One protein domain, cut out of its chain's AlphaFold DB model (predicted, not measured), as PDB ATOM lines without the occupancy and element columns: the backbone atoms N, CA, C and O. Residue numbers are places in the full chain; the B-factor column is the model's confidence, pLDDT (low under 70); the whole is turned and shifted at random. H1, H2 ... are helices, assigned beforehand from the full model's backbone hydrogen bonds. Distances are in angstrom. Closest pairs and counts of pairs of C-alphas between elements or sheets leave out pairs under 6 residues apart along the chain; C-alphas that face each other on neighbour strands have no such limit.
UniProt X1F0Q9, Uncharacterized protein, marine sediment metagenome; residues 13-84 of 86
ATOM      1  N   LYS A  13     291.527 171.926 367.645       63.31
ATOM      2  CA  LYS A  13     292.698 171.056 367.865       63.31
ATOM      3  C   LYS A  13     293.809 171.305 366.840       63.31
ATOM      4  O   LYS A  13     294.977 171.385 367.208       63.31
ATOM      5  N   GLU A  14     293.452 171.438 365.565       67.75
ATOM      6  CA  GLU A  14     294.417 171.664 364.482       67.75
ATOM      7  C   GLU A  14     295.092 173.033 364.594       67.75
ATOM      8  O   GLU A  14     296.297 173.143 364.391       67.75
ATOM      9  N   LYS A  15     294.348 174.067 365.003       67.06
ATOM     10  CA  LYS A  15     294.903 175.409 365.227       67.06
ATOM     11  C   LYS A  15     295.861 175.433 366.416       67.06
ATOM     12  O   LYS A  15     296.926 176.031 366.322       67.06
ATOM     13  N   MET A  16     295.514 174.749 367.510       67.25
ATOM     14  CA  MET A  16     296.381 174.634 368.689       67.25
ATOM     15  C   MET A  16     297.703 173.934 368.350       67.25
ATOM     16  O   MET A  16     298.765 174.393 368.764       67.25
ATOM     17  N   LEU A  17     297.645 172.841 367.580       75.44
ATOM     18  CA  LEU A  17     298.839 172.121 367.126       75.44
ATOM     19  C   LEU A  17     299.676 172.974 366.165       75.44
ATOM     20  O   LEU A  17     300.885 173.076 366.349       75.44
ATOM     21  N   ALA A  18     299.037 173.677 365.227       81.12
ATOM     22  CA  ALA A  18     299.735 174.560 364.298       81.12
ATOM     23  C   ALA A  18     300.506 175.682 365.017       81.12
ATOM     24  O   ALA A  18     301.631 175.989 364.633       81.12
ATOM     25  N   SER A  19     299.955 176.284 366.078       79.25
ATOM     26  CA  SER A  19     300.681 177.300 366.859       79.25
ATOM     27  C   SER A  19     301.894 176.720 367.594       79.25
ATOM     28  O   SER A  19     302.939 177.367 367.670       79.25
ATOM     29  N   ILE A  20     301.789 175.483 368.091       82.38
ATOM     30  CA  ILE A  20     302.916 174.776 368.711       82.38
ATOM     31  C   ILE A  20     304.018 174.517 367.678       82.38
ATOM     32  O   ILE A  20     305.178 174.833 367.947       82.38
ATOM     33  N   ASP A  21     303.666 174.002 366.500       88.12
ATOM     34  CA  ASP A  21     304.625 173.706 365.431       88.12
ATOM     35  C   ASP A  21     305.326 174.977 364.944       88.12
ATOM     36  O   ASP A  21     306.550 175.016 364.811       88.12
ATOM     37  N   ARG A  22     304.567 176.066 364.765       89.75
ATOM     38  CA  ARG A  22     305.106 177.380 364.393       89.75
ATOM     39  C   ARG A  22     306.094 177.911 365.426       89.75
ATOM     40  O   ARG A  22     307.139 178.421 365.042       89.75
ATOM     41  N   PHE A  23     305.798 177.775 366.721       89.19
ATOM     42  CA  PHE A  23     306.728 178.180 367.777       89.19
ATOM     43  C   PHE A  23     307.978 177.289 367.832       89.19
ATOM     44  O   PHE A  23     309.075 177.786 368.086       89.19
ATOM     45  N   GLN A  24     307.838 175.981 367.600       88.38
ATOM     46  CA  GLN A  24     308.974 175.054 367.575       88.38
ATOM     47  C   GLN A  24     309.894 175.272 366.367       88.38
ATOM     48  O   GLN A  24     311.091 175.021 366.477       88.38
ATOM     49  N   ALA A  25     309.358 175.772 365.251       94.44
ATOM     50  CA  ALA A  25     310.125 176.101 364.051       94.44
ATOM     51  C   ALA A  25     310.961 177.393 364.169       94.44
ATOM     52  O   ALA A  25     311.792 177.662 363.303       94.44
ATOM     53  N   LEU A  26     310.755 178.200 365.217       94.06
ATOM     54  CA  LEU A  26     311.532 179.417 365.456       94.06
ATOM     55  C   LEU A  26     312.979 179.096 365.859       94.06
ATOM     56  O   LEU A  26     313.249 178.124 366.571       94.06
ATOM     57  N   SER A  27     313.909 179.977 365.478       95.44
ATOM     58  CA  SER A  27     315.291 179.912 365.963       95.44
ATOM     59  C   SER A  27     315.348 180.093 367.493       95.44
ATOM     60  O   SER A  27     314.429 180.666 368.088       95.44
ATOM     61  N   PRO A  28     316.416 179.638 368.174       92.06
ATOM     62  CA  PRO A  28     316.568 179.847 369.618       92.06
ATOM     63  C   PRO A  28     316.466 181.320 370.050       92.06
ATOM     64  O   PRO A  28     315.889 181.618 371.099       92.06
ATOM     65  N   GLU A  29     316.978 182.234 369.225       92.75
ATOM     66  CA  GLU A  29     316.911 183.685 369.435       92.75
ATOM     67  C   GLU A  29     315.463 184.182 369.355       92.75
ATOM     68  O   GLU A  29     314.960 184.764 370.316       92.75
ATOM     69  N   GLU A  30     314.737 183.832 368.291       96.19
ATOM     70  CA  GLU A  30     313.329 184.203 368.113       96.19
ATOM     71  C   GLU A  30     312.426 183.618 369.209       96.19
ATOM     72  O   GLU A  30     311.505 184.277 369.695       96.19
ATOM     73  N   ARG A  31     312.708 182.395 369.679       95.06
ATOM     74  CA  ARG A  31     311.991 181.799 370.821       95.06
ATOM     75  C   ARG A  31     312.239 182.580 372.107       95.06
ATOM     76  O   ARG A  31     311.318 182.724 372.915       95.06
ATOM     77  N   THR A  32     313.461 183.066 372.312       93.56
ATOM     78  CA  THR A  32     313.821 183.897 373.469       93.56
ATOM     79  C   THR A  32     313.122 185.247 373.387       93.56
ATOM     80  O   THR A  32     312.432 185.623 374.338       93.56
ATOM     81  N   ASN A  33     313.193 185.909 372.230       96.69
ATOM     82  CA  ASN A  33     312.475 187.145 371.941       96.69
ATOM     83  C   ASN A  33     310.973 186.977 372.213       96.69
ATOM     84  O   ASN A  33     310.413 187.671 373.059       96.69
ATOM     85  N   PHE A  34     310.324 185.964 371.635       95.62
ATOM     86  CA  PHE A  34     308.906 185.706 371.878       95.62
ATOM     87  C   PHE A  34     308.574 185.513 373.365       95.62
ATOM     88  O   PHE A  34     307.632 186.120 373.878       95.62
ATOM     89  N   ARG A  35     309.348 184.691 374.089       93.19
ATOM     90  CA  ARG A  35     309.123 184.427 375.522       93.19
ATOM     91  C   ARG A  35     309.217 185.701 376.357       93.19
ATOM     92  O   ARG A  35     308.332 185.939 377.182       93.19
ATOM     93  N   ILE A  36     310.254 186.509 376.138       93.06
ATOM     94  CA  ILE A  36     310.449 187.774 376.853       93.06
ATOM     95  C   ILE A  36     309.351 188.764 376.469       93.06
ATOM     96  O   ILE A  36     308.684 189.294 377.354       93.06
ATOM     97  N   GLY A  37     309.068 188.931 375.176       94.94
ATOM     98  CA  GLY A  37     308.033 189.833 374.676       94.94
ATOM     99  C   GLY A  37     306.628 189.502 375.179       94.94
ATOM    100  O   GLY A  37     305.878 190.411 375.534       94.94
ATOM    101  N   ARG A  38     306.272 188.215 375.309       93.44
ATOM    102  CA  ARG A  38     305.018 187.794 375.963       93.44
ATOM    103  C   ARG A  38     305.025 188.107 377.456       93.44
ATOM    104  O   ARG A  38     303.997 188.503 377.996       93.44
ATOM    105  N   ARG A  39     306.165 187.933 378.132       90.12
ATOM    106  CA  ARG A  39     306.291 188.168 379.576       90.12
ATOM    107  C   ARG A  39     306.157 189.645 379.944       90.12
ATOM    108  O   ARG A  39     305.551 189.940 380.967       90.12
ATOM    109  N   VAL A  40     306.683 190.542 379.114       90.62
ATOM    110  CA  VAL A  40     306.603 191.999 379.320       90.62
ATOM    111  C   VAL A  40     305.383 192.641 378.642       90.62
ATOM    112  O   VAL A  40     305.247 193.859 378.646       90.62
ATOM    113  N   GLY A  41     304.491 191.837 378.052       92.38
ATOM    114  CA  GLY A  41     303.229 192.302 377.469       92.38
ATOM    115  C   GLY A  41     303.336 192.989 376.101       92.38
ATOM    116  O   GLY A  41     302.355 193.561 375.638       92.38
ATOM    117  N   ILE A  42     304.490 192.930 375.429       95.19
ATOM    118  CA  ILE A  42     304.673 193.497 374.080       95.19
ATOM    119  C   ILE A  42     304.002 192.613 373.015       95.19
ATOM    120  O   ILE A  42     303.411 193.113 372.051       95.19
ATOM    121  N   TYR A  43     304.066 191.295 373.205       95.56
ATOM    122  CA  TYR A  43     303.428 190.322 372.324       95.56
ATOM    123  C   TYR A  43     302.129 189.790 372.912       95.56
ATOM    124  O   TYR A  43     302.025 189.515 374.108       95.56
ATOM    125  N   SER A  44     301.158 189.584 372.034       90.00
ATOM    126  CA  SER A  44     299.896 188.886 372.282       90.00
ATOM    127  C   SER A  44     299.852 187.547 371.541       90.00
ATOM    128  O   SER A  44     299.379 186.561 372.110       90.00
ATOM    129  N   GLN A  45     300.430 187.490 370.334       91.81
ATOM    130  CA  GLN A  45     300.448 186.313 369.457       91.81
ATOM    131  C   GLN A  45     301.789 186.146 368.720       91.81
ATOM    132  O   GLN A  45     302.581 187.084 368.657       91.81
ATOM    133  N   LEU A  46     302.049 184.971 368.143       91.38
ATOM    134  CA  LEU A  46     303.263 184.659 367.375       91.38
ATOM    135  C   LEU A  46     303.474 185.606 366.195       91.38
ATOM    136  O   LEU A  46     304.608 185.977 365.910       91.38
ATOM    137  N   ASP A  47     302.398 186.050 365.539       93.44
ATOM    138  CA  ASP A  47     302.509 186.985 364.412       93.44
ATOM    139  C   ASP A  47     303.074 188.347 364.816       93.44
ATOM    140  O   ASP A  47     303.560 189.077 363.951       93.44
ATOM    141  N   ASP A  48     303.051 188.695 366.107       96.00
ATOM    142  CA  ASP A  48     303.662 189.934 366.576       96.00
ATOM    143  C   ASP A  48     305.187 189.949 366.390       96.00
ATOM    144  O   ASP A  48     305.757 191.038 366.332       96.00
ATOM    145  N   LEU A  49     305.837 188.785 366.225       95.56
ATOM    146  CA  LEU A  49     307.253 188.701 365.837       95.56
ATOM    147  C   LEU A  49     307.517 189.378 364.485       95.56
ATOM    148  O   LEU A  49     308.581 189.950 364.276       95.56
ATOM    149  N   ASN A  50     306.527 189.398 363.586       95.94
ATOM    150  CA  ASN A  50     306.643 190.073 362.291       95.94
ATOM    151  C   ASN A  50     306.554 191.605 362.413       95.94
ATOM    152  O   ASN A  50     306.807 192.327 361.446       95.94
ATOM    153  N   ASN A  51     306.178 192.135 363.581       97.94
ATOM    154  CA  ASN A  51     306.171 193.568 363.822       97.94
ATOM    155  C   ASN A  51     307.565 194.028 364.256       97.94
ATOM    156  O   ASN A  51     307.912 193.976 365.436       97.94
ATOM    157  N   LEU A  52     308.326 194.563 363.298       97.19
ATOM    158  CA  LEU A  52     309.709 194.997 363.504       97.19
ATOM    159  C   LEU A  52     309.896 195.912 364.726       97.19
ATOM    160  O   LEU A  52     310.877 195.773 365.445       97.19
ATOM    161  N   ARG A  53     308.953 196.824 365.002       97.94
ATOM    162  CA  ARG A  53     309.074 197.727 366.159       97.94
ATOM    163  C   ARG A  53     308.931 196.984 367.480       97.94
ATOM    164  O   ARG A  53     309.672 197.266 368.415       97.94
ATOM    165  N   LYS A  54     307.971 196.060 367.564       97.88
ATOM    166  CA  LYS A  54     307.785 195.232 368.760       97.88
ATOM    167  C   LYS A  54     308.991 194.316 368.965       97.88
ATOM    168  O   LYS A  54     309.492 194.230 370.080       97.88
ATOM    169  N   HIS A  55     309.494 193.728 367.882       98.19
ATOM    170  CA  HIS A  55     310.695 192.894 367.883       98.19
ATOM    171  C   HIS A  55     311.921 193.623 368.413       98.19
ATOM    172  O   HIS A  55     312.509 193.201 369.408       98.19
ATOM    173  N   GLN A  56     312.216 194.792 367.850       97.81
ATOM    174  CA  GLN A  56     313.326 195.630 368.292       97.81
ATOM    175  C   GLN A  56     313.185 196.091 369.746       97.81
ATOM    176  O   GLN A  56     314.179 196.153 370.465       97.81
ATOM    177  N   ALA A  57     311.967 196.399 370.201       97.56
ATOM    178  CA  ALA A  57     311.732 196.767 371.596       97.56
ATOM    179  C   ALA A  57     312.079 195.615 372.554       97.56
ATOM    180  O   ALA A  57     312.674 195.839 373.606       97.56
ATOM    181  N   VAL A  58     311.751 194.377 372.180       97.12
ATOM    182  CA  VAL A  58     312.084 193.195 372.983       97.12
ATOM    183  C   VAL A  58     313.582 192.894 372.945       97.12
ATOM    184  O   VAL A  58     314.157 192.620 373.997       97.12
ATOM    185  N   GLU A  59     314.234 193.020 371.787       96.62
ATOM    186  CA  GLU A  59     315.694 192.885 371.670       96.62
ATOM    187  C   GLU A  59     316.437 193.863 372.587       96.62
ATOM    188  O   GLU A  59     317.385 193.489 373.277       96.62
ATOM    189  N   GLN A  60     315.975 195.113 372.672       95.44
ATOM    190  CA  GLN A  60     316.562 196.104 373.579       95.44
ATOM    191  C   GLN A  60     316.438 195.691 375.049       95.44
ATOM    192  O   GLN A  60     317.394 195.851 375.809       95.44
ATOM    193  N   ILE A  61     315.296 195.128 375.447       92.81
ATOM    194  CA  ILE A  61     315.088 194.613 376.807       92.81
ATOM    195  C   ILE A  61     316.026 193.431 377.073       92.81
ATOM    196  O   ILE A  61     316.683 193.396 378.112       92.81
ATOM    197  N   ILE A  62     316.140 192.490 376.132       92.31
ATOM    198  CA  ILE A  62     317.057 191.343 376.239       92.31
ATOM    199  C   ILE A  62     318.500 191.823 376.406       92.31
ATOM    200  O   ILE A  62     319.206 191.354 377.298       92.31
ATOM    201  N   HIS A  63     318.920 192.795 375.598       90.88
ATOM    202  CA  HIS A  63     320.250 193.383 375.690       90.88
ATOM    203  C   HIS A  63     320.483 194.072 377.044       90.88
ATOM    204  O   HIS A  63     321.530 193.902 377.658       90.88
ATOM    205  N   GLN A  64     319.515 194.826 377.566       87.50
ATOM    206  CA  GLN A  64     319.648 195.455 378.886       87.50
ATOM    207  C   GLN A  64     319.780 194.423 380.017       87.50
ATOM    208  O   GLN A  64     320.598 194.603 380.921       87.50
ATOM    209  N   LEU A  65     319.025 193.323 379.948       82.69
ATOM    210  CA  LEU A  65     319.106 192.226 380.916       82.69
ATOM    211  C   LEU A  65     320.447 191.477 380.835       82.69
ATOM    212  O   LEU A  65     320.983 191.070 381.865       82.69
ATOM    213  N   SER A  66     321.020 191.320 379.637       78.81
ATOM    214  CA  SER A  66     322.315 190.652 379.462       78.81
ATOM    215  C   SER A  66     323.498 191.509 379.917       78.81
ATOM    216  O   SER A  66     324.446 190.974 380.485       78.81
ATOM    217  N   GLN A  67     323.431 192.833 379.748       72.12
ATOM    218  CA  GLN A  67     324.486 193.754 380.197       72.12
ATOM    219  C   GLN A  67     324.466 194.014 381.714       72.12
ATOM    220  O   GLN A  67     325.501 194.318 382.299       72.12
ATOM    221  N   GLY A  68     323.305 193.891 382.367       58.22
ATOM    222  CA  GLY A  68     323.166 194.095 383.816       58.22
ATOM    223  C   GLY A  68     323.711 192.954 384.684       58.22
ATOM    224  O   GLY A  68     323.841 193.124 385.896       58.22
ATOM    225  N   SER A  69     324.052 191.809 384.090       51.12
ATOM    226  CA  SER A  69     324.479 190.614 384.824       51.12
ATOM    227  C   SER A  69     325.756 190.068 384.214       51.12
ATOM    228  O   SER A  69     325.760 189.492 383.131       51.12
ATOM    229  N   ASN A  70     326.858 190.246 384.933       47.81
ATOM    230  CA  ASN A  70     328.182 189.771 384.561       47.81
ATOM    231  C   ASN A  70     328.274 188.232 384.695       47.81
ATOM    232  O   ASN A  70     329.009 187.764 385.556       47.81
ATOM    233  N   GLN A  71     327.526 187.502 383.849       52.12
ATOM    234  CA  GLN A  71     327.191 186.058 383.795       52.12
ATOM    235  C   GLN A  71     325.683 185.829 384.056       52.12
ATOM    236  O   GLN A  71     325.245 185.614 385.188       52.12
ATOM    237  N   VAL A  72     324.858 185.918 383.003       54.22
ATOM    238  CA  VAL A  72     323.453 185.474 383.055       54.22
ATOM    239  C   VAL A  72     323.405 183.975 382.794       54.22
ATOM    240  O   VAL A  72     323.317 183.532 381.650       54.22
ATOM    241  N   ASP A  73     323.433 183.194 383.864       56.38
ATOM    242  CA  ASP A  73     323.115 181.773 383.794       56.38
ATOM    243  C   ASP A  73     321.618 181.594 383.485       56.38
ATOM    244  O   ASP A  73     320.775 182.383 383.920       56.38
ATOM    245  N   GLU A  74     321.254 180.503 382.804       52.25
ATOM    246  CA  GLU A  74     319.859 180.122 382.514       52.25
ATOM    247  C   GLU A  74     318.978 180.121 383.789       52.25
ATOM    248  O   GLU A  74     317.789 180.441 383.755       52.25
ATOM    249  N   LYS A  75     319.598 179.881 384.952       55.34
ATOM    250  CA  LYS A  75     318.975 179.960 386.282       55.34
ATOM    251  C   LYS A  75     318.548 181.374 386.686       55.34
ATOM    252  O   LYS A  75     317.515 181.518 387.333       55.34
ATOM    253  N   THR A  76     319.287 182.411 386.296       58.50
ATOM    254  CA  THR A  76     318.951 183.813 386.595       58.50
ATOM    255  C   THR A  76     317.735 184.262 385.788       58.50
ATOM    256  O   THR A  76     316.854 184.937 386.318       58.50
ATOM    257  N   ILE A  77     317.621 183.805 384.536       59.41
ATOM    258  CA  ILE A  77     316.431 184.035 383.704       59.41
ATOM    259  C   ILE A  77     315.211 183.358 384.340       59.41
ATOM    260  O   ILE A  77     314.158 183.979 384.456       59.41
ATOM    261  N   HIS A  78     315.360 182.119 384.821       57.22
ATOM    262  CA  HIS A  78     314.283 181.418 385.519       57.22
ATOM    263  C   HIS A  78     313.872 182.111 386.833       57.22
ATOM    264  O   HIS A  78     312.681 182.344 387.045       57.22
ATOM    265  N   ALA A  79     314.825 182.548 387.662       60.03
ATOM    266  CA  ALA A  79     314.543 183.211 388.938       60.03
ATOM    267  C   ALA A  79     313.814 184.561 388.777       60.03
ATOM    268  O   ALA A  79     312.877 184.859 389.518       60.03
ATOM    269  N   LEU A  80     314.166 185.353 387.758       59.53
ATOM    270  CA  LEU A  80     313.455 186.599 387.439       59.53
ATOM    271  C   LEU A  80     312.028 186.346 386.912       59.53
ATOM    272  O   LEU A  80     311.159 187.214 387.012       59.53
ATOM    273  N   THR A  81     311.749 185.150 386.381       54.66
ATOM    274  CA  THR A  81     310.408 184.772 385.906       54.66
ATOM    275  C   THR A  81     309.490 184.179 386.982       54.66
ATOM    276  O   THR A  81     308.272 184.192 386.789       54.66
ATOM    277  N   GLU A  82     310.010 183.731 388.125       52.56
ATOM    278  CA  GLU A  82     309.196 183.161 389.215       52.56
ATOM    279  C   GLU A  82     308.774 184.204 390.267       52.56
ATOM    280  O   GLU A  82     307.675 184.115 390.807       52.56
ATOM    281  N   GLY A  83     309.561 185.263 390.485       47.47
ATOM    282  CA  GLY A  83     309.308 186.275 391.526       47.47
ATOM    283  C   GLY A  83     308.130 187.245 391.310       47.47
ATOM    284  O   GLY A  83     307.966 188.164 392.102       47.47
ATOM    285  N   PHE A  84     307.316 187.079 390.262       50.06
ATOM    286  CA  PHE A  84     306.142 187.934 389.992       50.06
ATOM    287  C   PHE A  84     304.801 187.196 390.122       50.06
ATOM    288  O   PHE A  84     303.783 187.677 389.631       50.06
TER     289      PHE A  84
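This is residues 13 to 84 of the 86 residues of an uncharacterized protein of marine sediment metagenome (UniProt X1F0Q9). H2 sits in the middle of a small helical body, with the longest helix, H4, packed across it at about a right angle and the short H3 beside the start of H4. H1 reaches away on one side of this body, where residues 13 to 18 stick out, while on the far side residues 67 to 76 swing out and lead back into H5, which touches no other helix. The printed part has 72 residues with five named helices, in the order H1, H2, H3, H4, H5, and no named strand; the class is all helix. The whole is only just compact, close to loose, with a radius of gyration of the C-alphas of 13.3 A, and its elongated outline spans 42 by 25 by 23 A.

H1 runs over residues 13 to 24, 16.8 A from first to last C-alpha, beginning at C-alpha 13 at (292.698, 171.056, 367.865). H2 holds residues 28 to 39 and is 16.6 A long. H3 is residues 46 to 50, 8.2 A long. H4 covers residues 52 to 67, 22.3 A long, from C-alpha 52 at (309.709, 194.997, 363.504). H5 is residues 74 to 82, 13.0 A long, ending at C-alpha 82 at (309.196, 183.161, 389.215).

H1 and H2 are close but not clearly touching, with the closest C-alphas, of Phe 23 and Arg 31, 7.1 A apart; they run opposite ways at a steep tilt of 61 degrees. H1 and H3 are also close but not clearly touching, the closest C-alphas being those of Phe 23 and Leu 46, at 7.4 A. H2, with residues 30 to 34 alone, only just touches H3, with 3 pairs of C-alphas within 8 A; the closest are those of Phe 34 and Leu 49, at 6.9 A. H2 touches H4 with residues 33 to 37 alone, and H4 touches H2 with residues 55 to 62 alone; the closest C-alphas, of Gly 37 and Val 58, are 5.5 A apart, and the lines are about perpendicular at 85 degrees. H3 and H4 only just touch, and only at the corner by their link, with 3 pairs of C-alphas within 8 A; the closest are those of Leu 49 and His 55, at 5.8 A. H5 is apart from H1, H3 and H4, and only just apart from H2, with the closest C-alphas 8.3 A apart. Each O i to N i+4 pair is within hydrogen-bond range in H1, H2, H4 and H5; in H3 it is 0 of 1, beside 2 of 2 O i to N i+3 pairs.

The two C-alphas farthest apart, of Lys 13 and Asn 70, are 43.5 A apart. The printed part has no cut. No link is long: H1 to H2 and H3 to H4 are tight, H2 to H3 and H4 to H5 short. The mean pLDDT of the printed part is 81.6, and residues 13 to 16 and 68 to 84 are under 70.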